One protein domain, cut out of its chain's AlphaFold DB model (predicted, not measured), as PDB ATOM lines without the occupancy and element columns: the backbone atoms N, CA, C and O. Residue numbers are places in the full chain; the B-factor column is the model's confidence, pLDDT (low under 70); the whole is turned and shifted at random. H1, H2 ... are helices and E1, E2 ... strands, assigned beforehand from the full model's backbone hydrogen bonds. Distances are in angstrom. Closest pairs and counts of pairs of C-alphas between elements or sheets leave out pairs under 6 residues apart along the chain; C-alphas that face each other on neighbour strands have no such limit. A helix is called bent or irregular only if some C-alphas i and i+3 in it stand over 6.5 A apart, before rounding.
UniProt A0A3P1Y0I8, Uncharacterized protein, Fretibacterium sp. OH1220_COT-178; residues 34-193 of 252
ATOM      1  N   GLU A  34     -31.199   9.773   5.578       90.56
ATOM      2  CA  GLU A  34     -30.349   9.863   6.767       90.56
ATOM      3  C   GLU A  34     -30.204   8.492   7.438       90.56
ATOM      4  O   GLU A  34     -29.090   8.080   7.773       90.56
ATOM      5  N   VAL A  35     -31.309   7.748   7.569       91.81
ATOM      6  CA  VAL A  35     -31.301   6.375   8.104       91.81
ATOM      7  C   VAL A  35     -30.412   5.478   7.248       91.81
ATOM      8  O   VAL A  35     -29.547   4.770   7.774       91.81
ATOM      9  N   HIS A  36     -30.586   5.553   5.926       92.00
ATOM     10  CA  HIS A  36     -29.752   4.829   4.975       92.00
ATOM     11  C   HIS A  36     -28.277   5.193   5.119       92.00
ATOM     12  O   HIS A  36     -27.450   4.296   5.251       92.00
ATOM     13  N   ARG A  37     -27.934   6.484   5.187       91.81
ATOM     14  CA  ARG A  37     -26.542   6.921   5.362       91.81
ATOM     15  C   ARG A  37     -25.917   6.352   6.625       91.81
ATOM     16  O   ARG A  37     -24.817   5.817   6.547       91.81
ATOM     17  N   VAL A  38     -26.599   6.427   7.766       93.62
ATOM     18  CA  VAL A  38     -26.067   5.931   9.045       93.62
ATOM     19  C   VAL A  38     -25.859   4.419   9.010       93.62
ATOM     20  O   VAL A  38     -24.762   3.937   9.301       93.62
ATOM     21  N   LEU A  39     -26.884   3.659   8.619       93.38
ATOM     22  CA  LEU A  39     -26.796   2.200   8.593       93.38
ATOM     23  C   LEU A  39     -25.827   1.727   7.510       93.38
ATOM     24  O   LEU A  39     -24.919   0.953   7.799       93.38
ATOM     25  N   GLY A  40     -25.943   2.243   6.291       93.56
ATOM     26  CA  GLY A  40     -25.041   1.923   5.192       93.56
ATOM     27  C   GLY A  40     -23.580   2.228   5.521       93.56
ATOM     28  O   GLY A  40     -22.708   1.417   5.209       93.56
ATOM     29  N   THR A  41     -23.295   3.341   6.202       95.12
ATOM     30  CA  THR A  41     -21.937   3.674   6.674       95.12
ATOM     31  C   THR A  41     -21.435   2.636   7.676       95.12
ATOM     32  O   THR A  41     -20.350   2.089   7.488       95.12
ATOM     33  N   LEU A  42     -22.231   2.300   8.699       95.06
ATOM     34  CA  LEU A  42     -21.873   1.266   9.680       95.06
ATOM     35  C   LEU A  42     -21.581  -0.080   9.006       95.06
ATOM     36  O   LEU A  42     -20.548  -0.693   9.277       95.06
ATOM     37  N   TYR A  43     -22.458  -0.525   8.105       94.44
ATOM     38  CA  TYR A  43     -22.295  -1.791   7.392       94.44
ATOM     39  C   TYR A  43     -21.087  -1.788   6.444       94.44
ATOM     40  O   TYR A  43     -20.372  -2.791   6.366       94.44
ATOM     41  N   ALA A  44     -20.818  -0.682   5.748       95.38
ATOM     42  CA  ALA A  44     -19.658  -0.558   4.867       95.38
ATOM     43  C   ALA A  44     -18.341  -0.585   5.655       95.38
ATOM     44  O   ALA A  44     -17.434  -1.343   5.307       95.38
ATOM     45  N   LEU A  45     -18.255   0.153   6.767       95.88
ATOM     46  CA  LEU A  45     -17.081   0.126   7.643       95.88
ATOM     47  C   LEU A  45     -16.883  -1.251   8.283       95.88
ATOM     48  O   LEU A  45     -15.769  -1.774   8.301       95.88
ATOM     49  N   ALA A  46     -17.961  -1.882   8.753       94.69
ATOM     50  CA  ALA A  46     -17.898  -3.241   9.271       94.69
ATOM     51  C   ALA A  46     -17.389  -4.218   8.200       94.69
ATOM     52  O   ALA A  46     -16.538  -5.063   8.482       94.69
ATOM     53  N   THR A  47     -17.824  -4.066   6.949       94.19
ATOM     54  CA  THR A  47     -17.316  -4.849   5.813       94.19
ATOM     55  C   THR A  47     -15.818  -4.615   5.594       94.19
ATOM     56  O   THR A  47     -15.069  -5.586   5.479       94.19
ATOM     57  N   ALA A  48     -15.352  -3.363   5.617       95.00
ATOM     58  CA  ALA A  48     -13.930  -3.032   5.493       95.00
ATOM     59  C   ALA A  48     -13.081  -3.674   6.607       95.00
ATOM     60  O   ALA A  48     -12.049  -4.284   6.327       95.00
ATOM     61  N   ILE A  49     -13.550  -3.636   7.858       94.38
ATOM     62  CA  ILE A  49     -12.886  -4.301   8.992       94.38
ATOM     63  C   ILE A  49     -12.834  -5.825   8.791       94.38
ATOM     64  O   ILE A  49     -11.822  -6.461   9.085       94.38
ATOM     65  N   ASN A  50     -13.888  -6.432   8.244       91.62
ATOM     66  CA  ASN A  50     -13.887  -7.868   7.944       91.62
ATOM     67  C   ASN A  50     -12.895  -8.255   6.855       91.62
ATOM     68  O   ASN A  50     -12.277  -9.321   6.930       91.62
ATOM     69  N   LEU A  51     -12.752  -7.410   5.837       92.12
ATOM     70  CA  LEU A  51     -11.724  -7.586   4.820       92.12
ATOM     71  C   LEU A  51     -10.331  -7.422   5.440       92.12
ATOM     72  O   LEU A  51      -9.465  -8.254   5.184       92.12
ATOM     73  N   HIS A  52     -10.140  -6.458   6.349       92.69
ATOM     74  CA  HIS A  52      -8.905  -6.321   7.126       92.69
ATOM     75  C   HIS A  52      -8.536  -7.575   7.910       92.69
ATOM     76  O   HIS A  52      -7.412  -8.061   7.778       92.69
ATOM     77  N   ARG A  53      -9.484  -8.164   8.642       89.12
ATOM     78  CA  ARG A  53      -9.220  -9.385   9.417       89.12
ATOM     79  C   ARG A  53      -8.756 -10.558   8.551       89.12
ATOM     80  O   ARG A  53      -8.062 -11.434   9.048       89.12
ATOM     81  N   SER A  54      -9.126 -10.593   7.267       84.88
ATOM     82  CA  SER A  54      -8.744 -11.697   6.375       84.88
ATOM     83  C   SER A  54      -7.264 -11.706   5.979       84.88
ATOM     84  O   SER A  54      -6.781 -12.705   5.459       84.88
ATOM     85  N   VAL A  55      -6.554 -10.604   6.222       86.94
ATOM     86  CA  VAL A  55      -5.166 -10.394   5.777       86.94
ATOM     87  C   VAL A  55      -4.254  -9.870   6.882       86.94
ATOM     88  O   VAL A  55      -3.050  -9.777   6.672       86.94
ATOM     89  N   SER A  56      -4.810  -9.510   8.038       85.25
ATOM     90  CA  SER A  56      -4.061  -8.994   9.176       85.25
ATOM     91  C   SER A  56      -4.624  -9.523  10.488       85.25
ATOM     92  O   SER A  56      -5.826  -9.780  10.640       85.25
ATOM     93  N   GLU A  57      -3.725  -9.663  11.452       79.88
ATOM     94  CA  GLU A  57      -4.051  -9.933  12.843       79.88
ATOM     95  C   GLU A  57      -3.992  -8.618  13.617       79.88
ATOM     96  O   GLU A  57      -3.060  -7.839  13.443       79.88
ATOM     97  N   GLY A  58      -5.008  -8.352  14.437       85.81
ATOM     98  CA  GLY A  58      -5.106  -7.114  15.210       85.81
ATOM     99  C   GLY A  58      -6.105  -6.097  14.657       85.81
ATOM    100  O   GLY A  58      -6.417  -6.057  13.466       85.81
ATOM    101  N   LEU A  59      -6.641  -5.304  15.581       90.06
ATOM    102  CA  LEU A  59      -7.651  -4.292  15.310       90.06
ATOM    103  C   LEU A  59      -7.052  -3.189  14.414       90.06
ATOM    104  O   LEU A  59      -6.027  -2.615  14.786       90.06
ATOM    105  N   PRO A  60      -7.653  -2.863  13.256       92.75
ATOM    106  CA  PRO A  60      -7.142  -1.783  12.424       92.75
ATOM    107  C   PRO A  60      -7.374  -0.430  13.097       92.75
ATOM    108  O   PRO A  60      -8.474  -0.157  13.576       92.75
ATOM    109  N   GLU A  61      -6.378   0.455  13.049       91.88
ATOM    110  CA  GLU A  61      -6.649   1.891  13.193       91.88
ATOM    111  C   GLU A  61      -7.585   2.377  12.072       91.88
ATOM    112  O   GLU A  61      -7.513   1.850  10.954       91.88
ATOM    113  N   PRO A  62      -8.434   3.395  12.319       92.12
ATOM    114  CA  PRO A  62      -9.387   3.875  11.322       92.12
ATOM    115  C   PRO A  62      -8.741   4.252   9.985       92.12
ATOM    116  O   PRO A  62      -9.246   3.850   8.941       92.12
ATOM    117  N   VAL A  63      -7.578   4.912  10.005       93.38
ATOM    118  CA  VAL A  63      -6.835   5.304   8.792       93.38
ATOM    119  C   VAL A  63      -6.483   4.106   7.899       93.38
ATOM    120  O   VAL A  63      -6.535   4.189   6.675       93.38
ATOM    121  N   HIS A  64      -6.227   2.927   8.479       92.94
ATOM    122  CA  HIS A  64      -5.924   1.725   7.702       92.94
ATOM    123  C   HIS A  64      -7.117   1.202   6.901       92.94
ATOM    124  O   HIS A  64      -6.931   0.347   6.032       92.94
ATOM    125  N   LEU A  65      -8.338   1.670   7.178       92.88
ATOM    126  CA  LEU A  65      -9.517   1.289   6.407       92.88
ATOM    127  C   LEU A  65      -9.586   1.986   5.043       92.88
ATOM    128  O   LEU A  65     -10.294   1.492   4.166       92.88
ATOM    129  N   GLU A  66      -8.808   3.048   4.812       94.12
ATOM    130  CA  GLU A  66      -8.760   3.764   3.528       94.12
ATOM    131  C   GLU A  66      -8.372   2.859   2.358       94.12
ATOM    132  O   GLU A  66      -8.862   3.030   1.251       94.12
ATOM    133  N   ARG A  67      -7.576   1.808   2.587       94.50
ATOM    134  CA  ARG A  67      -7.243   0.826   1.536       94.50
ATOM    135  C   ARG A  67      -8.464   0.067   0.991       94.50
ATOM    136  O   ARG A  67      -8.406  -0.512  -0.095       94.50
ATOM    137  N   TYR A  68      -9.547   0.002   1.766       95.31
ATOM    138  CA  TYR A  68     -10.779  -0.711   1.419       95.31
ATOM    139  C   TYR A  68     -11.888   0.216   0.938       95.31
ATOM    140  O   TYR A  68     -12.885  -0.269   0.404       95.31
ATOM    141  N   LEU A  69     -11.731   1.522   1.135       95.50
ATOM    142  CA  LEU A  69     -12.721   2.539   0.815       95.50
ATOM    143  C   LEU A  69     -12.190   3.429  -0.307       95.50
ATOM    144  O   LEU A  69     -10.986   3.577  -0.486       95.50
ATOM    145  N   ARG A  70     -13.078   4.035  -1.087       94.62
ATOM    146  CA  ARG A  70     -12.657   5.073  -2.023       94.62
ATOM    147  C   ARG A  70     -12.493   6.395  -1.288       94.62
ATOM    148  O   ARG A  70     -13.382   6.797  -0.536       94.62
ATOM    149  N   ALA A  71     -11.387   7.083  -1.563       91.19
ATOM    150  CA  ALA A  71     -11.040   8.352  -0.928       91.19
ATOM    151  C   ALA A  71     -12.121   9.435  -1.108       91.19
ATOM    152  O   ALA A  71     -12.389  10.197  -0.187       91.19
ATOM    153  N   ASP A  72     -12.792   9.462  -2.262       91.50
ATOM    154  CA  ASP A  72     -13.859  10.419  -2.588       91.50
ATOM    155  C   ASP A  72     -15.195  10.145  -1.880       91.50
ATOM    156  O   ASP A  72     -16.129  10.932  -1.999       91.50
ATOM    157  N   SER A  73     -15.289   9.039  -1.141       91.31
ATOM    158  CA  SER A  73     -16.496   8.635  -0.418       91.31
ATOM    159  C   SER A  73     -16.347   8.679   1.101       91.31
ATOM    160  O   SER A  73     -17.277   8.295   1.804       91.31
ATOM    161  N   LEU A  74     -15.188   9.096   1.620       92.25
ATOM    162  CA  LEU A  74     -14.913   9.097   3.057       92.25
ATOM    163  C   LEU A  74     -15.873  10.034   3.810       92.25
ATOM    164  O   LEU A  74     -16.258  11.081   3.283       92.25
ATOM    165  N   PRO A  75     -16.281   9.673   5.040       87.94
ATOM    166  CA  PRO A  75     -17.202  10.494   5.806       87.94
ATOM    167  C   PRO A  75     -16.534  11.807   6.225       87.94
ATOM    168  O   PRO A  75     -15.312  11.909   6.341       87.94
ATOM    169  N   GLU A  76     -17.351  12.812   6.517       87.44
ATOM    170  CA  GLU A  76     -16.858  14.075   7.057       87.44
ATOM    171  C   GLU A  76     -16.076  13.856   8.365       87.44
ATOM    172  O   GLU A  76     -16.416  12.994   9.185       87.44
ATOM    173  N   GLY A  77     -14.993  14.616   8.546       89.88
ATOM    174  CA  GLY A  77     -14.127  14.508   9.723       89.88
ATOM    175  C   GLY A  77     -13.336  13.199   9.813       89.88
ATOM    176  O   GLY A  77     -12.882  12.845  10.898       89.88
ATOM    177  N   TRP A  78     -13.195  12.451   8.716       92.12
ATOM    178  CA  TRP A  78     -12.344  11.264   8.666       92.12
ATOM    179  C   TRP A  78     -10.862  11.600   8.945       92.12
ATOM    180  O   TRP A  78     -10.386  12.624   8.449       92.12
ATOM    181  N   PRO A  79     -10.108  10.748   9.676       91.50
ATOM    182  CA  PRO A  79     -10.527   9.494  10.322       91.50
ATOM    183  C   PRO A  79     -11.157   9.670  11.718       91.50
ATOM    184  O   PRO A  79     -11.735   8.728  12.262       91.50
ATOM    185  N   ASP A  80     -11.086  10.872  12.289       93.44
ATOM    186  CA  ASP A  80     -11.474  11.167  13.674       93.44
ATOM    187  C   ASP A  80     -12.980  11.073  13.945       93.44
ATOM    188  O   ASP A  80     -13.398  11.077  15.108       93.44
ATOM    189  N   SER A  81     -13.813  10.947  12.916       90.56
ATOM    190  CA  SER A  81     -15.251  10.704  13.042       90.56
ATOM    191  C   SER A  81     -15.611   9.231  13.258       90.56
ATOM    192  O   SER A  81     -16.744   8.933  13.631       90.56
ATOM    193  N   VAL A  82     -14.668   8.296  13.095       95.12
ATOM    194  CA  VAL A  82     -14.910   6.859  13.277       95.12
ATOM    195  C   VAL A  82     -14.177   6.331  14.503       95.12
ATOM    196  O   VAL A  82     -13.058   6.729  14.829       95.12
ATOM    197  N   ARG A  83     -14.822   5.421  15.231       95.19
ATOM    198  CA  ARG A  83     -14.218   4.701  16.356       95.19
ATOM    199  C   ARG A  83     -14.204   3.217  16.064       95.19
ATOM    200  O   ARG A  83     -15.176   2.670  15.554       95.19
ATOM    201  N   ILE A  84     -13.105   2.570  16.415       95.31
ATOM    202  CA  ILE A  84     -12.963   1.124  16.339       95.31
ATOM    203  C   ILE A  84     -12.571   0.654  17.733       95.31
ATOM    204  O   ILE A  84     -11.728   1.272  18.379       95.31
ATOM    205  N   ALA A  85     -13.231  -0.388  18.222       94.75
ATOM    206  CA  ALA A  85     -13.001  -0.905  19.563       94.75
ATOM    207  C   ALA A  85     -13.063  -2.429  19.579       94.75
ATOM    208  O   ALA A  85     -13.798  -3.043  18.805       94.75
ATOM    209  N   GLU A  86     -12.332  -3.030  20.509       92.50
ATOM    210  CA  GLU A  86     -12.472  -4.438  20.846       92.50
ATOM    211  C   GLU A  86     -13.210  -4.570  22.179       92.50
ATOM    212  O   GLU A  86     -12.865  -3.920  23.162       92.50
ATOM    213  N   SER A  87     -14.247  -5.404  22.209       90.56
ATOM    214  CA  SER A  87     -14.969  -5.734  23.437       90.56
ATOM    215  C   SER A  87     -15.516  -7.150  23.355       90.56
ATOM    216  O   SER A  87     -16.137  -7.521  22.354       90.56
ATOM    217  N   SER A  88     -15.286  -7.938  24.410       87.25
ATOM    218  CA  SER A  88     -15.707  -9.344  24.512       87.25
ATOM    219  C   SER A  88     -15.257 -10.196  23.312       87.25
ATOM    220  O   SER A  88     -16.026 -10.996  22.782       87.25
ATOM    221  N   GLY A  89     -14.028  -9.969  22.830       86.69
ATOM    222  CA  GLY A  89     -13.459 -10.653  21.658       86.69
ATOM    223  C   GLY A  89     -14.129 -10.310  20.321       86.69
ATOM    224  O   GLY A  89     -13.866 -10.966  19.315       86.69
ATOM    225  N   SER A  90     -15.023  -9.317  20.299       90.06
ATOM    226  CA  SER A  90     -15.635  -8.781  19.083       90.06
ATOM    227  C   SER A  90     -14.985  -7.458  18.703       90.06
ATOM    228  O   SER A  90     -14.638  -6.663  19.577       90.06
ATOM    229  N   TRP A  91     -14.872  -7.194  17.404       93.38
ATOM    230  CA  TRP A  91     -14.435  -5.901  16.882       93.38
ATOM    231  C   TRP A  91     -15.645  -5.090  16.459       93.38
ATOM    232  O   TRP A  91     -16.517  -5.580  15.737       93.38
ATOM    233  N   TRP A  92     -15.678  -3.844  16.897       94.12
ATOM    234  CA  TRP A  92     -16.802  -2.937  16.759       94.12
ATOM    235  C   TRP A  92     -16.385  -1.704  15.979       94.12
ATOM    236  O   TRP A  92     -15.273  -1.212  16.155       94.12
ATOM    237  N   VAL A  93     -17.303  -1.181  15.172       95.25
ATOM    238  CA  VAL A  93     -17.183   0.145  14.570       95.25
ATOM    239  C   VAL A  93     -18.286   1.051  15.082       95.25
ATOM    240  O   VAL A  93     -19.437   0.631  15.172       95.25
ATOM    241  N   GLY A  94     -17.920   2.279  15.434       95.38
ATOM    242  CA  GLY A  94     -18.807   3.310  15.940       95.38
ATOM    243  C   GLY A  94     -18.742   4.570  15.087       95.38
ATOM    244  O   GLY A  94     -17.646   5.027  14.757       95.38
ATOM    245  N   ILE A  95     -19.902   5.147  14.769       95.25
ATOM    246  CA  ILE A  95     -20.014   6.456  14.101       95.25
ATOM    247  C   ILE A  95     -20.939   7.389  14.890       95.25
ATOM    248  O   ILE A  95     -21.871   6.904  15.540       95.25
ATOM    249  N   PRO A  96     -20.719   8.714  14.856       93.75
ATOM    250  CA  PRO A  96     -21.603   9.678  15.490       93.75
ATOM    251  C   PRO A  96     -22.966   9.698  14.810       93.75
ATOM    252  O   PRO A  96     -23.072   9.670  13.586       93.75
ATOM    253  N   VAL A  97     -24.019   9.784  15.622       92.06
ATOM    254  CA  VAL A  97     -25.386   9.995  15.132       92.06
ATOM    255  C   VAL A  97     -26.020  11.127  15.947       92.06
ATOM    256  O   VAL A  97     -26.128  10.989  17.172       92.06
ATOM    257  N   PRO A  98     -26.455  12.240  15.325       89.44
ATOM    258  CA  PRO A  98     -26.981  13.395  16.052       89.44
ATOM    259  C   PRO A  98     -28.149  13.025  16.974       89.44
ATOM    260  O   PRO A  98     -29.026  12.252  16.592       89.44
ATOM    261  N   ALA A  99     -28.191  13.585  18.185       87.25
ATOM    262  CA  ALA A  99     -29.152  13.188  19.225       87.25
ATOM    263  C   ALA A  99     -30.632  13.376  18.828       87.25
ATOM    264  O   ALA A  99     -31.496  12.633  19.303       87.25
ATOM    265  N   TYR A 100     -30.907  14.346  17.953       86.81
ATOM    266  CA  TYR A 100     -32.254  14.729  17.518       86.81
ATOM    267  C   TYR A 100     -32.550  14.391  16.045       86.81
ATOM    268  O   TYR A 100     -33.576  14.820  15.524       86.81
ATOM    269  N   SER A 101     -31.684  13.605  15.392       88.88
ATOM    270  CA  SER A 101     -31.858  13.156  14.000       88.88
ATOM    271  C   SER A 101     -33.014  12.168  13.821       88.88
ATOM    272  O   SER A 101     -33.407  11.468  14.766       88.88
ATOM    273  N   THR A 102     -33.520  12.050  12.590       88.00
ATOM    274  CA  THR A 102     -34.478  10.994  12.241       88.00
ATOM    275  C   THR A 102     -33.809   9.629  12.339       88.00
ATOM    276  O   THR A 102     -34.377   8.715  12.941       88.00
ATOM    277  N   ALA A 103     -32.551   9.522  11.898       90.06
ATOM    278  CA  ALA A 103     -31.754   8.310  12.073       90.06
ATOM    279  C   ALA A 103     -31.673   7.861  13.539       90.06
ATOM    280  O   ALA A 103     -31.861   6.680  13.837       90.06
ATOM    281  N   ARG A 104     -31.472   8.784  14.490       90.31
ATOM    282  CA  ARG A 104     -31.450   8.439  15.918       90.31
ATOM    283  C   ARG A 104     -32.796   7.927  16.415       90.31
ATOM    284  O   ARG A 104     -32.822   6.953  17.169       90.31
ATOM    285  N   LYS A 105     -33.900   8.569  16.025       89.06
ATOM    286  CA  LYS A 105     -35.255   8.116  16.386       89.06
ATOM    287  C   LYS A 105     -35.514   6.710  15.848       89.06
ATOM    288  O   LYS A 105     -35.969   5.848  16.596       89.06
ATOM    289  N   TYR A 106     -35.150   6.470  14.591       89.75
ATOM    290  CA  TYR A 106     -35.297   5.173  13.944       89.75
ATOM    291  C   TYR A 106     -34.458   4.089  14.627       89.75
ATOM    292  O   TYR A 106     -34.982   3.023  14.953       89.75
ATOM    293  N   LEU A 107     -33.179   4.375  14.904       89.81
ATOM    294  CA  LEU A 107     -32.308   3.455  15.628       89.81
ATOM    295  C   LEU A 107     -32.918   3.100  16.979       89.81
ATOM    296  O   LEU A 107     -33.077   1.917  17.235       89.81
ATOM    297  N   ARG A 108     -33.364   4.067  17.792       86.62
ATOM    298  CA  ARG A 108     -33.989   3.785  19.104       86.62
ATOM    299  C   ARG A 108     -35.149   2.788  19.042       86.62
ATOM    300  O   ARG A 108     -35.340   2.036  19.988       86.62
ATOM    301  N   ALA A 109     -35.907   2.783  17.951       87.75
ATOM    302  CA  ALA A 109     -37.023   1.864  17.772       87.75
ATOM    303  C   ALA A 109     -36.614   0.487  17.208       87.75
ATOM    304  O   ALA A 109     -37.367  -0.466  17.371       87.75
ATOM    305  N   ASN A 110     -35.455   0.366  16.543       89.00
ATOM    306  CA  ASN A 110     -35.125  -0.806  15.715       89.00
ATOM    307  C   ASN A 110     -33.724  -1.407  15.948       89.00
ATOM    308  O   ASN A 110     -33.423  -2.462  15.402       89.00
ATOM    309  N   ALA A 111     -32.825  -0.766  16.699       85.94
ATOM    310  CA  ALA A 111     -31.401  -1.130  16.707       85.94
ATOM    311  C   ALA A 111     -31.111  -2.579  17.137       85.94
ATOM    312  O   ALA A 111     -30.184  -3.172  16.595       85.94
ATOM    313  N   SER A 112     -31.914  -3.191  18.016       81.94
ATOM    314  CA  SER A 112     -31.763  -4.607  18.380       81.94
ATOM    315  C   SER A 112     -31.957  -5.533  17.176       81.94
ATOM    316  O   SER A 112     -31.134  -6.420  16.960       81.94
ATOM    317  N   GLU A 113     -32.981  -5.290  16.352       85.94
ATOM    318  CA  GLU A 113     -33.218  -6.017  15.093       85.94
ATOM    319  C   GLU A 113     -32.109  -5.753  14.065       85.94
ATOM    320  O   GLU A 113     -31.777  -6.614  13.252       85.94
ATOM    321  N   LEU A 114     -31.517  -4.559  14.109       86.81
ATOM    322  CA  LEU A 114     -30.447  -4.132  13.206       86.81
ATOM    323  C   LEU A 114     -29.052  -4.581  13.675       86.81
ATOM    324  O   LEU A 114     -28.080  -4.444  12.933       86.81
ATOM    325  N   GLY A 115     -28.934  -5.116  14.895       86.62
ATOM    326  CA  GLY A 115     -27.654  -5.436  15.526       86.62
ATOM    327  C   GLY A 115     -26.790  -4.206  15.832       86.62
ATOM    328  O   GLY A 115     -25.566  -4.334  15.895       86.62
ATOM    329  N   VAL A 116     -27.411  -3.034  15.984       90.38
ATOM    330  CA  VAL A 116     -26.768  -1.758  16.317       90.38
ATOM    331  C   VAL A 116     -26.933  -1.463  17.813       90.38
ATOM    332  O   VAL A 116     -27.978  -1.720  18.405       90.38
ATOM    333  N   HIS A 117     -25.884  -0.929  18.432       90.38
ATOM    334  CA  HIS A 117     -25.759  -0.741  19.878       90.38
ATOM    335  C   HIS A 117     -25.340   0.695  20.227       90.38
ATOM    336  O   HIS A 117     -24.751   1.391  19.406       90.38
ATOM    337  N   ASP A 118     -25.591   1.140  21.461       87.06
ATOM    338  CA  ASP A 118     -25.161   2.472  21.938       87.06
ATOM    339  C   ASP A 118     -23.690   2.500  22.392       87.06
ATOM    340  O   ASP A 118     -23.079   3.563  22.497       87.06
ATOM    341  N   GLY A 119     -23.106   1.326  22.634       89.38
ATOM    342  CA  GLY A 119     -21.711   1.136  23.018       89.38
ATOM    343  C   GLY A 119     -21.169  -0.183  22.475       89.38
ATOM    344  O   GLY A 119     -21.937  -1.119  22.234       89.38
ATOM    345  N   ALA A 120     -19.850  -0.286  22.315       87.12
ATOM    346  CA  ALA A 120     -19.199  -1.553  21.992       87.12
ATOM    347  C   ALA A 120     -19.486  -2.585  23.099       87.12
ATOM    348  O   ALA A 120     -19.129  -2.375  24.255       87.12
ATOM    349  N   GLY A 121     -20.180  -3.677  22.760       79.81
ATOM    350  CA  GLY A 121     -20.633  -4.677  23.738       79.81
ATOM    351  C   GLY A 121     -21.736  -4.200  24.696       79.81
ATOM    352  O   GLY A 121     -22.042  -4.898  25.658       79.81
ATOM    353  N   GLY A 122     -22.320  -3.023  24.457       76.19
ATOM    354  CA  GLY A 122     -23.309  -2.407  25.338       76.19
ATOM    355  C   GLY A 122     -24.753  -2.814  25.042       76.19
ATOM    356  O   GLY A 122     -25.101  -3.276  23.949       76.19
ATOM    357  N   ILE A 123     -25.617  -2.566  26.026       67.50
ATOM    358  CA  ILE A 123     -27.069  -2.581  25.837       67.50
ATOM    359  C   ILE A 123     -27.424  -1.314  25.044       67.50
ATOM    360  O   ILE A 123     -26.936  -0.232  25.387       67.50
ATOM    361  N   PRO A 124     -28.213  -1.415  23.965       63.34
ATOM    362  CA  PRO A 124     -28.665  -0.226  23.257       63.34
ATOM    363  C   PRO A 124     -29.483   0.706  24.189       63.34
ATOM    364  O   PRO A 124     -29.894   0.303  25.275       63.34
ATOM    365  N   TRP A 125     -29.692   1.966  23.780       64.44
ATOM    366  CA  TRP A 125     -30.569   2.981  24.413       64.44
ATOM    367  C   TRP A 125     -30.110   3.714  25.693       64.44
ATOM    368  O   TRP A 125     -30.900   4.464  26.267       64.44
ATOM    369  N   MET A 126     -28.844   3.608  26.106       63.03
ATOM    370  CA  MET A 126     -28.264   4.408  27.206       63.03
ATOM    371  C   MET A 126     -27.876   5.851  26.805       63.03
ATOM    372  O   MET A 126     -27.270   6.571  27.596       63.03
ATOM    373  N   GLY A 127     -28.218   6.306  25.594       64.62
ATOM    374  CA  GLY A 127     -28.007   7.695  25.163       64.62
ATOM    375  C   GLY A 127     -26.620   7.963  24.574       64.62
ATOM    376  O   GLY A 127     -26.158   9.104  24.586       64.62
ATOM    377  N   GLY A 128     -25.957   6.928  24.050       80.25
ATOM    378  CA  GLY A 128     -24.625   7.039  23.453       80.25
ATOM    379  C   GLY A 128     -24.582   7.992  22.252       80.25
ATOM    380  O   GLY A 128     -25.445   7.957  21.371       80.25
ATOM    381  N   SER A 129     -23.543   8.831  22.179       87.19
ATOM    382  CA  SER A 129     -23.304   9.740  21.043       87.19
ATOM    383  C   SER A 129     -22.978   8.996  19.744       87.19
ATOM    384  O   SER A 129     -23.216   9.514  18.652       87.19
ATOM    385  N   LEU A 130     -22.507   7.754  19.864       92.38
ATOM    386  CA  LEU A 130     -22.172   6.864  18.763       92.38
ATOM    387  C   LEU A 130     -23.238   5.774  18.596       92.38
ATOM    388  O   LEU A 130     -23.870   5.349  19.562       92.38
ATOM    389  N   ALA A 131     -23.409   5.311  17.365       93.19
ATOM    390  CA  ALA A 131     -24.047   4.041  17.053       93.19
ATOM    391  C   ALA A 131     -22.953   3.027  16.715       93.19
ATOM    392  O   ALA A 131     -22.053   3.347  15.942       93.19
ATOM    393  N   TRP A 132     -23.029   1.830  17.291       94.19
ATOM    394  CA  TRP A 132     -22.009   0.791  17.193       94.19
ATOM    395  C   TRP A 132     -22.533  -0.449  16.484       94.19
ATOM    396  O   TRP A 132     -23.609  -0.943  16.803       94.19
ATOM    397  N   LEU A 133     -21.732  -1.004  15.579       93.25
ATOM    398  CA  LEU A 133     -22.004  -2.268  14.906       93.25
ATOM    399  C   LEU A 133     -20.824  -3.219  15.116       93.25
ATOM    400  O   LEU A 133     -19.667  -2.852  14.904       93.25
ATOM    401  N   ALA A 134     -21.114  -4.453  15.522       91.88
ATOM    402  CA  ALA A 134     -20.100  -5.500  15.576       91.88
ATOM    403  C   ALA A 134     -19.720  -5.902  14.148       91.88
ATOM    404  O   ALA A 134     -20.550  -6.439  13.415       91.88
ATOM    405  N   ALA A 135     -18.466  -5.676  13.776       91.81
ATOM    406  CA  ALA A 135     -17.909  -6.092  12.501       91.81
ATOM    407  C   ALA A 135     -17.433  -7.547  12.562       91.81
ATOM    408  O   ALA A 135     -17.750  -8.355  11.694       91.81
ATOM    409  N   VAL A 136     -16.703  -7.917  13.608       89.81
ATOM    410  CA  VAL A 136     -16.154  -9.268  13.772       89.81
ATOM    411  C   VAL A 136     -16.627  -9.802  15.113       89.81
ATOM    412  O   VAL A 136     -16.580  -9.075  16.101       89.81
ATOM    413  N   ARG A 137     -17.104 -11.048  15.159       86.31
ATOM    414  CA  ARG A 137     -17.569 -11.694  16.396       86.31
ATOM    415  C   ARG A 137     -16.787 -12.983  16.649       86.31
ATOM    416  O   ARG A 137     -16.439 -13.658  15.683       86.31
ATOM    417  N   PRO A 138     -16.532 -13.371  17.905       80.75
ATOM    418  CA  PRO A 138     -15.927 -14.662  18.201       80.75
ATOM    419  C   PRO A 138     -16.865 -15.795  17.759       80.75
ATOM    420  O   PRO A 138     -18.090 -15.684  17.860       80.75
ATOM    421  N   ASP A 139     -16.304 -16.884  17.236       76.06
ATOM    422  CA  ASP A 139     -17.069 -18.084  16.914       76.06
ATOM    423  C   ASP A 139     -17.436 -18.803  18.225       76.06
ATOM    424  O   ASP A 139     -16.535 -19.159  18.990       76.06
ATOM    425  N   PRO A 140     -18.727 -19.074  18.493       68.31
ATOM    426  CA  PRO A 140     -19.143 -19.799  19.695       68.31
ATOM    427  C   PRO A 140     -18.571 -21.225  19.779       68.31
ATOM    428  O   PRO A 140     -18.542 -21.808  20.857       68.31
ATOM    429  N   SER A 141     -18.086 -21.790  18.668       74.81
ATOM    430  CA  SER A 141     -17.388 -23.084  18.627       74.81
ATOM    431  C   SER A 141     -15.879 -23.001  18.898       74.81
ATOM    432  O   SER A 141     -15.189 -24.016  18.809       74.81
ATOM    433  N   GLY A 142     -15.341 -21.809  19.179       65.94
ATOM    434  CA  GLY A 142     -13.919 -21.592  19.465       65.94
ATOM    435  C   GLY A 142     -12.997 -21.650  18.240       65.94
ATOM    436  O   GLY A 142     -11.788 -21.487  18.375       65.94
ATOM    437  N   LYS A 143     -13.538 -21.842  17.030       66.31
ATOM    438  CA  LYS A 143     -12.771 -21.974  15.776       66.31
ATOM    439  C   LYS A 143     -12.341 -20.633  15.155       66.31
ATOM    440  O   LYS A 143     -12.274 -20.507  13.935       66.31
ATOM    441  N   GLY A 144     -12.045 -19.632  15.982       66.44
ATOM    442  CA  GLY A 144     -11.634 -18.293  15.549       66.44
ATOM    443  C   GLY A 144     -12.772 -17.273  15.583       66.44
ATOM    444  O   GLY A 144     -13.700 -17.401  16.373       66.44
ATOM    445  N   ALA A 145     -12.688 -16.231  14.756       66.19
ATOM    446  CA  ALA A 145     -13.694 -15.177  14.688       66.19
ATOM    447  C   ALA A 145     -14.538 -15.310  13.414       66.19
ATOM    448  O   ALA A 145     -13.998 -15.473  12.318       66.19
ATOM    449  N   ARG A 146     -15.865 -15.224  13.542       67.50
ATOM    450  CA  ARG A 146     -16.767 -15.151  12.396       67.50
ATOM    451  C   ARG A 146     -16.955 -13.710  11.939       67.50
ATOM    452  O   ARG A 146     -17.127 -12.811  12.769       67.50
ATOM    453  N   PRO A 147     -17.008 -13.494  10.617       61.41
ATOM    454  CA  PRO A 147     -17.503 -12.237  10.099       61.41
ATOM    455  C   PRO A 147     -18.951 -12.032  10.547       61.41
ATOM    456  O   PRO A 147     -19.722 -12.996  10.622       61.41
ATOM    457  N   PHE A 148     -19.331 -10.789  10.840       72.00
ATOM    458  CA  PHE A 148     -20.743 -10.466  11.014       72.00
ATOM    459  C   PHE A 148     -21.535 -10.895   9.772       72.00
ATOM    460  O   PHE A 148     -21.036 -10.848   8.644       72.00
ATOM    461  N   GLY A 149     -22.765 -11.371   9.979       74.12
ATOM    462  CA  GLY A 149     -23.649 -11.662   8.860       74.12
ATOM    463  C   GLY A 149     -23.848 -10.376   8.066       74.12
ATOM    464  O   GLY A 149     -24.319  -9.384   8.609       74.12
ATOM    465  N   VAL A 150     -23.470 -10.368   6.797       81.81
ATOM    466  CA  VAL A 150     -23.758  -9.252   5.900       81.81
ATOM    467  C   VAL A 150     -24.171  -9.824   4.560       81.81
ATOM    468  O   VAL A 150     -23.625 -10.829   4.100       81.81
ATOM    469  N   ARG A 151     -25.197  -9.223   3.968       89.19
ATOM    470  CA  ARG A 151     -25.591  -9.471   2.582       89.19
ATOM    471  C   ARG A 151     -25.265  -8.216   1.805       89.19
ATOM    472  O   ARG A 151     -25.567  -7.130   2.285       89.19
ATOM    473  N   ILE A 152     -24.668  -8.357   0.634       91.12
ATOM    474  CA  ILE A 152     -24.353  -7.217  -0.221       91.12
ATOM    475  C   ILE A 152     -25.108  -7.394  -1.527       91.12
ATOM    476  O   ILE A 152     -25.124  -8.483  -2.097       91.12
ATOM    477  N   ALA A 153     -25.757  -6.336  -1.982       90.38
ATOM    478  CA  ALA A 153     -26.401  -6.287  -3.279       90.38
ATOM    479  C   ALA A 153     -25.951  -5.030  -4.021       90.38
ATOM    480  O   ALA A 153     -25.665  -3.998  -3.412       90.38
ATOM    481  N   GLU A 154     -25.874  -5.140  -5.339       90.19
ATOM    482  CA  GLU A 154     -25.639  -3.998  -6.214       90.19
ATOM    483  C   GLU A 154     -26.969  -3.321  -6.535       90.19
ATOM    484  O   GLU A 154     -27.991  -4.003  -6.697       90.19
ATOM    485  N   GLY A 155     -26.937  -1.992  -6.625       86.00
ATOM    486  CA  GLY A 155     -28.084  -1.212  -7.069       86.00
ATOM    487  C   GLY A 155     -28.503  -1.548  -8.497       86.00
ATOM    488  O   GLY A 155     -27.761  -2.161  -9.271       86.00
ATOM    489  N   TRP A 156     -29.722  -1.153  -8.841       81.94
ATOM    490  CA  TRP A 156     -30.301  -1.424 -10.148       81.94
ATOM    491  C   TRP A 156     -30.158  -0.229 -11.098       81.94
ATOM    492  O   TRP A 156     -30.230   0.925 -10.684       81.94
ATOM    493  N   ASP A 157     -30.023  -0.516 -12.394       85.81
ATOM    494  CA  ASP A 157     -30.064   0.474 -13.481       85.81
ATOM    495  C   ASP A 157     -29.061   1.641 -13.335       85.81
ATOM    496  O   ASP A 157     -27.851   1.412 -13.433       85.81
ATOM    497  N   GLU A 158     -29.540   2.865 -13.091       84.25
ATOM    498  CA  GLU A 158     -28.726   4.070 -12.864       84.25
ATOM    499  C   GLU A 158     -27.835   3.949 -11.612       84.25
ATOM    500  O   GLU A 158     -26.768   4.559 -11.546       84.25
ATOM    501  N   ASP A 159     -28.222   3.101 -10.654       84.81
ATOM    502  CA  ASP A 159     -27.571   2.950  -9.350       84.81
ATOM    503  C   ASP A 159     -26.642   1.721  -9.271       84.81
ATOM    504  O   ASP A 159     -26.248   1.308  -8.182       84.81
ATOM    505  N   LYS A 160     -26.240   1.116 -10.400       84.69
ATOM    506  CA  LYS A 160     -25.351  -0.076 -10.427       84.69
ATOM    507  C   LYS A 160     -24.016   0.111  -9.709       84.69
ATOM    508  O   LYS A 160     -23.379  -0.854  -9.284       84.69
ATOM    509  N   SER A 161     -23.550   1.348  -9.592       83.81
ATOM    510  CA  SER A 161     -22.326   1.660  -8.857       83.81
ATOM    511  C   SER A 161     -22.522   1.596  -7.337       83.81
ATOM    512  O   SER A 161     -21.534   1.399  -6.627       83.81
ATOM    513  N   ALA A 162     -23.756   1.697  -6.842       88.81
ATOM    514  CA  ALA A 162     -24.081   1.703  -5.426       88.81
ATOM    515  C   ALA A 162     -24.100   0.294  -4.819       88.81
ATOM    516  O   ALA A 162     -24.489  -0.687  -5.458       88.81
ATOM    517  N   LEU A 163     -23.715   0.217  -3.543       91.31
ATOM    518  CA  LEU A 163     -23.811  -0.996  -2.738       91.31
ATOM    519  C   LEU A 163     -24.880  -0.841  -1.660       91.31
ATOM    520  O   LEU A 163     -24.971   0.182  -0.974       91.31
ATOM    521  N   PHE A 164     -25.650  -1.907  -1.501       91.75
ATOM    522  CA  PHE A 164     -26.689  -2.052  -0.500       91.75
ATOM    523  C   PHE A 164     -26.306  -3.166   0.459       91.75
ATOM    524  O   PHE A 164     -26.001  -4.286   0.045       91.75
ATOM    525  N   PHE A 165     -26.362  -2.867   1.749       91.88
ATOM    526  CA  PHE A 165     -26.003  -3.793   2.808       91.88
ATOM    527  C   PHE A 165     -27.256  -4.277   3.525       91.88
ATOM    528  O   PHE A 165     -28.015  -3.487   4.077       91.88
ATOM    529  N   GLY A 166     -27.493  -5.581   3.502       89.00
ATOM    530  CA  GLY A 166     -28.647  -6.205   4.124       89.00
ATOM    531  C   GLY A 166     -28.396  -6.542   5.587       89.00
ATOM    532  O   GLY A 166     -27.400  -7.196   5.916       89.00
ATOM    533  N   THR A 167     -29.346  -6.189   6.448       86.44
ATOM    534  CA  THR A 167     -29.342  -6.618   7.852       86.44
ATOM    535  C   THR A 167     -29.583  -8.131   7.945       86.44
ATOM    536  O   THR A 167     -30.456  -8.659   7.246       86.44
ATOM    537  N   PRO A 168     -28.824  -8.869   8.777       74.44
ATOM    538  CA  PRO A 168     -29.114 -10.271   9.077       74.44
ATOM    539  C   PRO A 168     -30.486 -10.416   9.715       74.44
ATOM    540  O   PRO A 168     -30.836  -9.601  10.552       74.44
ATOM    541  N   SER A 169     -31.229 -11.471   9.384       75.56
ATOM    542  CA  SER A 169     -32.563 -11.781   9.938       75.56
ATOM    543  C   SER A 169     -33.728 -10.868   9.528       75.56
ATOM    544  O   SER A 169     -34.856 -11.142   9.919       75.56
ATOM    545  N   THR A 170     -33.504  -9.857   8.687       80.06
ATOM    546  CA  THR A 170     -34.586  -9.049   8.093       80.06
ATOM    547  C   THR A 170     -34.471  -9.034   6.572       80.06
ATOM    548  O   THR A 170     -33.479  -9.516   6.039       80.06
ATOM    549  N   ASP A 171     -35.433  -8.457   5.856       80.81
ATOM    550  CA  ASP A 171     -35.340  -8.210   4.404       80.81
ATOM    551  C   ASP A 171     -34.949  -6.762   4.066       80.81
ATOM    552  O   ASP A 171     -35.082  -6.317   2.928       80.81
ATOM    553  N   ARG A 172     -34.442  -6.011   5.055       84.94
ATOM    554  CA  ARG A 172     -34.067  -4.601   4.893       84.94
ATOM    555  C   ARG A 172     -32.653  -4.467   4.328       84.94
ATOM    556  O   ARG A 172     -31.741  -5.190   4.745       84.94
ATOM    557  N   PHE A 173     -32.481  -3.509   3.421       89.44
ATOM    558  CA  PHE A 173     -31.212  -3.160   2.784       89.44
ATOM    559  C   PHE A 173     -30.909  -1.672   2.948       89.44
ATOM    560  O   PHE A 173     -31.784  -0.829   2.775       89.44
ATOM    561  N   TRP A 174     -29.641  -1.360   3.211       91.12
ATOM    562  CA  TRP A 174     -29.152  -0.009   3.464       91.12
ATOM    563  C   TRP A 174     -28.140   0.384   2.400       91.12
ATOM    564  O   TRP A 174     -27.037  -0.160   2.339       91.12
ATOM    565  N   TRP A 175     -28.522   1.331   1.554       92.31
ATOM    566  CA  TRP A 175     -27.577   2.065   0.715       92.31
ATOM    567  C   TRP A 175     -26.487   2.720   1.572       92.31
ATOM    568  O   TRP A 175     -26.807   3.373   2.563       92.31
ATOM    569  N   SER A 176     -25.222   2.580   1.171       90.75
ATOM    570  CA  SER A 176     -24.105   3.276   1.811       90.75
ATOM    571  C   SER A 176     -23.571   4.426   0.958       90.75
ATOM    572  O   SER A 176     -23.333   4.223  -0.235       90.75
ATOM    573  N   PRO A 177     -23.304   5.601   1.560       91.75
ATOM    574  CA  PRO A 177     -22.547   6.659   0.903       91.75
ATOM    575  C   PRO A 177     -21.061   6.302   0.768       91.75
ATOM    576  O   PRO A 177     -20.386   6.858  -0.094       91.75
ATOM    577  N   LEU A 178     -20.553   5.372   1.587       94.31
ATOM    578  CA  LEU A 178     -19.182   4.896   1.478       94.31
ATOM    579  C   LEU A 178     -19.078   3.897   0.327       94.31
ATOM    580  O   LEU A 178     -19.785   2.885   0.290       94.31
ATOM    581  N   LEU A 179     -18.144   4.147  -0.579       93.94
ATOM    582  CA  LEU A 179     -17.847   3.249  -1.679       93.94
ATOM    583  C   LEU A 179     -16.639   2.394  -1.318       93.94
ATOM    584  O   LEU A 179     -15.617   2.893  -0.853       93.94
ATOM    585  N   LEU A 180     -16.743   1.089  -1.562       94.50
ATOM    586  CA  LEU A 180     -15.590   0.200  -1.464       94.50
ATOM    587  C   LEU A 180     -14.640   0.457  -2.643       94.50
ATOM    588  O   LEU A 180     -15.097   0.723  -3.757       94.50
ATOM    589  N   SER A 181     -13.330   0.333  -2.416       95.75
ATOM    590  CA  SER A 181     -12.347   0.284  -3.506       95.75
ATOM    591  C   SER A 181     -12.643  -0.903  -4.430       95.75
ATOM    592  O   SER A 181     -13.236  -1.887  -3.994       95.75
ATOM    593  N   ASP A 182     -12.243  -0.856  -5.702       94.31
ATOM    594  CA  ASP A 182     -12.641  -1.885  -6.679       94.31
ATOM    595  C   ASP A 182     -12.231  -3.307  -6.258       94.31
ATOM    596  O   ASP A 182     -12.997  -4.267  -6.393       94.31
ATOM    597  N   SER A 183     -11.043  -3.443  -5.658       94.19
ATOM    598  CA  SER A 183     -10.544  -4.711  -5.118       94.19
ATOM    599  C   SER A 183     -11.352  -5.179  -3.902       94.19
ATOM    600  O   SER A 183     -11.699  -6.363  -3.802       94.19
ATOM    601  N   ALA A 184     -11.707  -4.262  -3.000       94.31
ATOM    602  CA  ALA A 184     -12.530  -4.547  -1.833       94.31
ATOM    603  C   ALA A 184     -13.965  -4.898  -2.236       94.31
ATOM    604  O   ALA A 184     -14.507  -5.883  -1.741       94.31
ATOM    605  N   ARG A 185     -14.551  -4.160  -3.185       93.94
ATOM    606  CA  ARG A 185     -15.876  -4.405  -3.766       93.94
ATOM    607  C   ARG A 185     -15.956  -5.793  -4.380       93.94
ATOM    608  O   ARG A 185     -16.843  -6.558  -4.014       93.94
ATOM    609  N   SER A 186     -15.024  -6.135  -5.268       93.44
ATOM    610  CA  SER A 186     -14.982  -7.453  -5.914       93.44
ATOM    611  C   SER A 186     -14.885  -8.578  -4.879       93.44
ATOM    612  O   SER A 186     -15.668  -9.531  -4.899       93.44
ATOM    613  N   THR A 187     -13.990  -8.427  -3.899       93.44
ATOM    614  CA  THR A 187     -13.835  -9.398  -2.807       93.44
ATOM    615  C   THR A 187     -15.107  -9.524  -1.965       93.44
ATOM    616  O   THR A 187     -15.533 -10.635  -1.639       93.44
ATOM    617  N   ALA A 188     -15.734  -8.399  -1.627       91.94
ATOM    618  CA  ALA A 188     -16.940  -8.352  -0.815       91.94
ATOM    619  C   ALA A 188     -18.139  -8.981  -1.539       91.94
ATOM    620  O   ALA A 188     -18.839  -9.800  -0.950       91.94
ATOM    621  N   LEU A 189     -18.336  -8.676  -2.825       91.19
ATOM    622  CA  LEU A 189     -19.389  -9.275  -3.649       91.19
ATOM    623  C   LEU A 189     -19.160 -10.774  -3.863       91.19
ATOM    624  O   LEU A 189     -20.100 -11.555  -3.760       91.19
ATOM    625  N   LYS A 190     -17.915 -11.219  -4.059       91.31
ATOM    626  CA  LYS A 190     -17.609 -12.655  -4.136       91.31
ATOM    627  C   LYS A 190     -17.959 -13.395  -2.841       91.31
ATOM    628  O   LYS A 190     -18.363 -14.554  -2.885       91.31
ATOM    629  N   ARG A 191     -17.770 -12.750  -1.687       89.25
ATOM    630  CA  ARG A 191     -17.951 -13.371  -0.367       89.25
ATOM    631  C   ARG A 191     -19.381 -13.280   0.168       89.25
ATOM    632  O   ARG A 191     -19.840 -14.220   0.810       89.25
ATOM    633  N   TRP A 192     -20.059 -12.160  -0.063       89.44
ATOM    634  CA  TRP A 192     -21.350 -11.815   0.548       89.44
ATOM    635  C   TRP A 192     -22.402 -11.331  -0.454       89.44
ATOM    636  O   TRP A 192     -23.523 -10.999  -0.056       89.44
ATOM    637  N   GLY A 193     -22.047 -11.257  -1.736       85.25
ATOM    638  CA  GLY A 193     -22.930 -10.802  -2.797       85.25
ATOM    639  C   GLY A 193     -24.155 -11.696  -2.953       85.25
ATOM    640  O   GLY A 193     -24.083 -12.922  -2.849       85.25
TER     641      GLY A 193
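What this domain is: This is residues 34 to 193 of the 252 residues of an uncharacterized protein of Fretibacterium sp. OH1220_COT-178 (UniProt A0A3P1Y0I8). A four-stranded antiparallel sheet and a smaller three-stranded one cover two sides of one long helix, H1, the core. H3 packs on the beginning of H1 with residues 102 to 106, and H2 and H4 pack on its later half. The 160 printed residues hold H1 H2 E1 E2 H3 E3 E4 E5 E6 E7 H4, with sheet orders E1 - E2 - E3 - E4 and E5 - E6 - E7, both antiparallel. The class is mixed, helices and strands; the whole is compact, with a radius of gyration of the C-alphas of 14.6 A, and spans 40 by 38 by 31 A.

Where its parts are: For the larger sheet, read E1 at residues 83 to 87, E2 at 90 to 96, 19.7 A long, E3 at 130 to 138, 22.4 A, and E4 at 145 to 147. The second sheet has E5 at 151 to 154, E6 at 163 to 166 and E7 at 173 to 175. Find C-alpha 34 at (-30.349, 9.863, 6.767); from there H1 runs 28.7 A to C-alpha 53 at (-9.220, -9.385, 9.417). H2 is residues 62 to 68, H3 102 to 114, 15.7 A, and H4 182 to 192, 15.1 A, ending at (-21.350, -11.815, 0.548). H3 is irregular: C-alphas 109 and 112 are 8.4 A apart.

How they stand to each other: Look for N 85 and O 92 at 3.0 A in the hairpin E1 and E2, N 93 and O 133 at 2.9 A between E2 and E3, and N 146 and O 137 at 2.7 A in the hairpin E3 and E4. E3 bends by 55 degrees at residue 135. H1 is on this sheet at a height of 7.9 A, two layers, a helix on one face; its closest C-alphas to E3 are Ala 46 and Ala 135, 4.3 A. H3 only grazes the sheet. E5 E6 E7 is a meander, each strand the antiparallel neighbour of the one before, with N 153 and O 164 at 2.9 A and N 174 and O 165 at 2.8 A. H1, at 9.3 A, and H4, at 9.5 A, are on the same face of it, again two layers. H1, the hub, touches H3 at Val 35 and Ala 103, closest C-alphas 4.4 A; H2 at Ala 48 and Tyr 68, 5.6 A; and H4 at Leu 51 and Ala 184, 7.4 A. Every O i to N i+4 pair is within hydrogen-bond range in H1 and H4; H3 has 7 of 9, and H2 0 of 3, with 3 of 4 O i to N i+3 pairs.

The domain as a whole: The farthest C-alphas, Gly 142 and Glu 158, are 43.9 A apart. The printed part has no cut; its long links are H2 to E1 and H3 to E3. Read low confidence, under 70, at residues 123 to 127, 140 and 142 to 147.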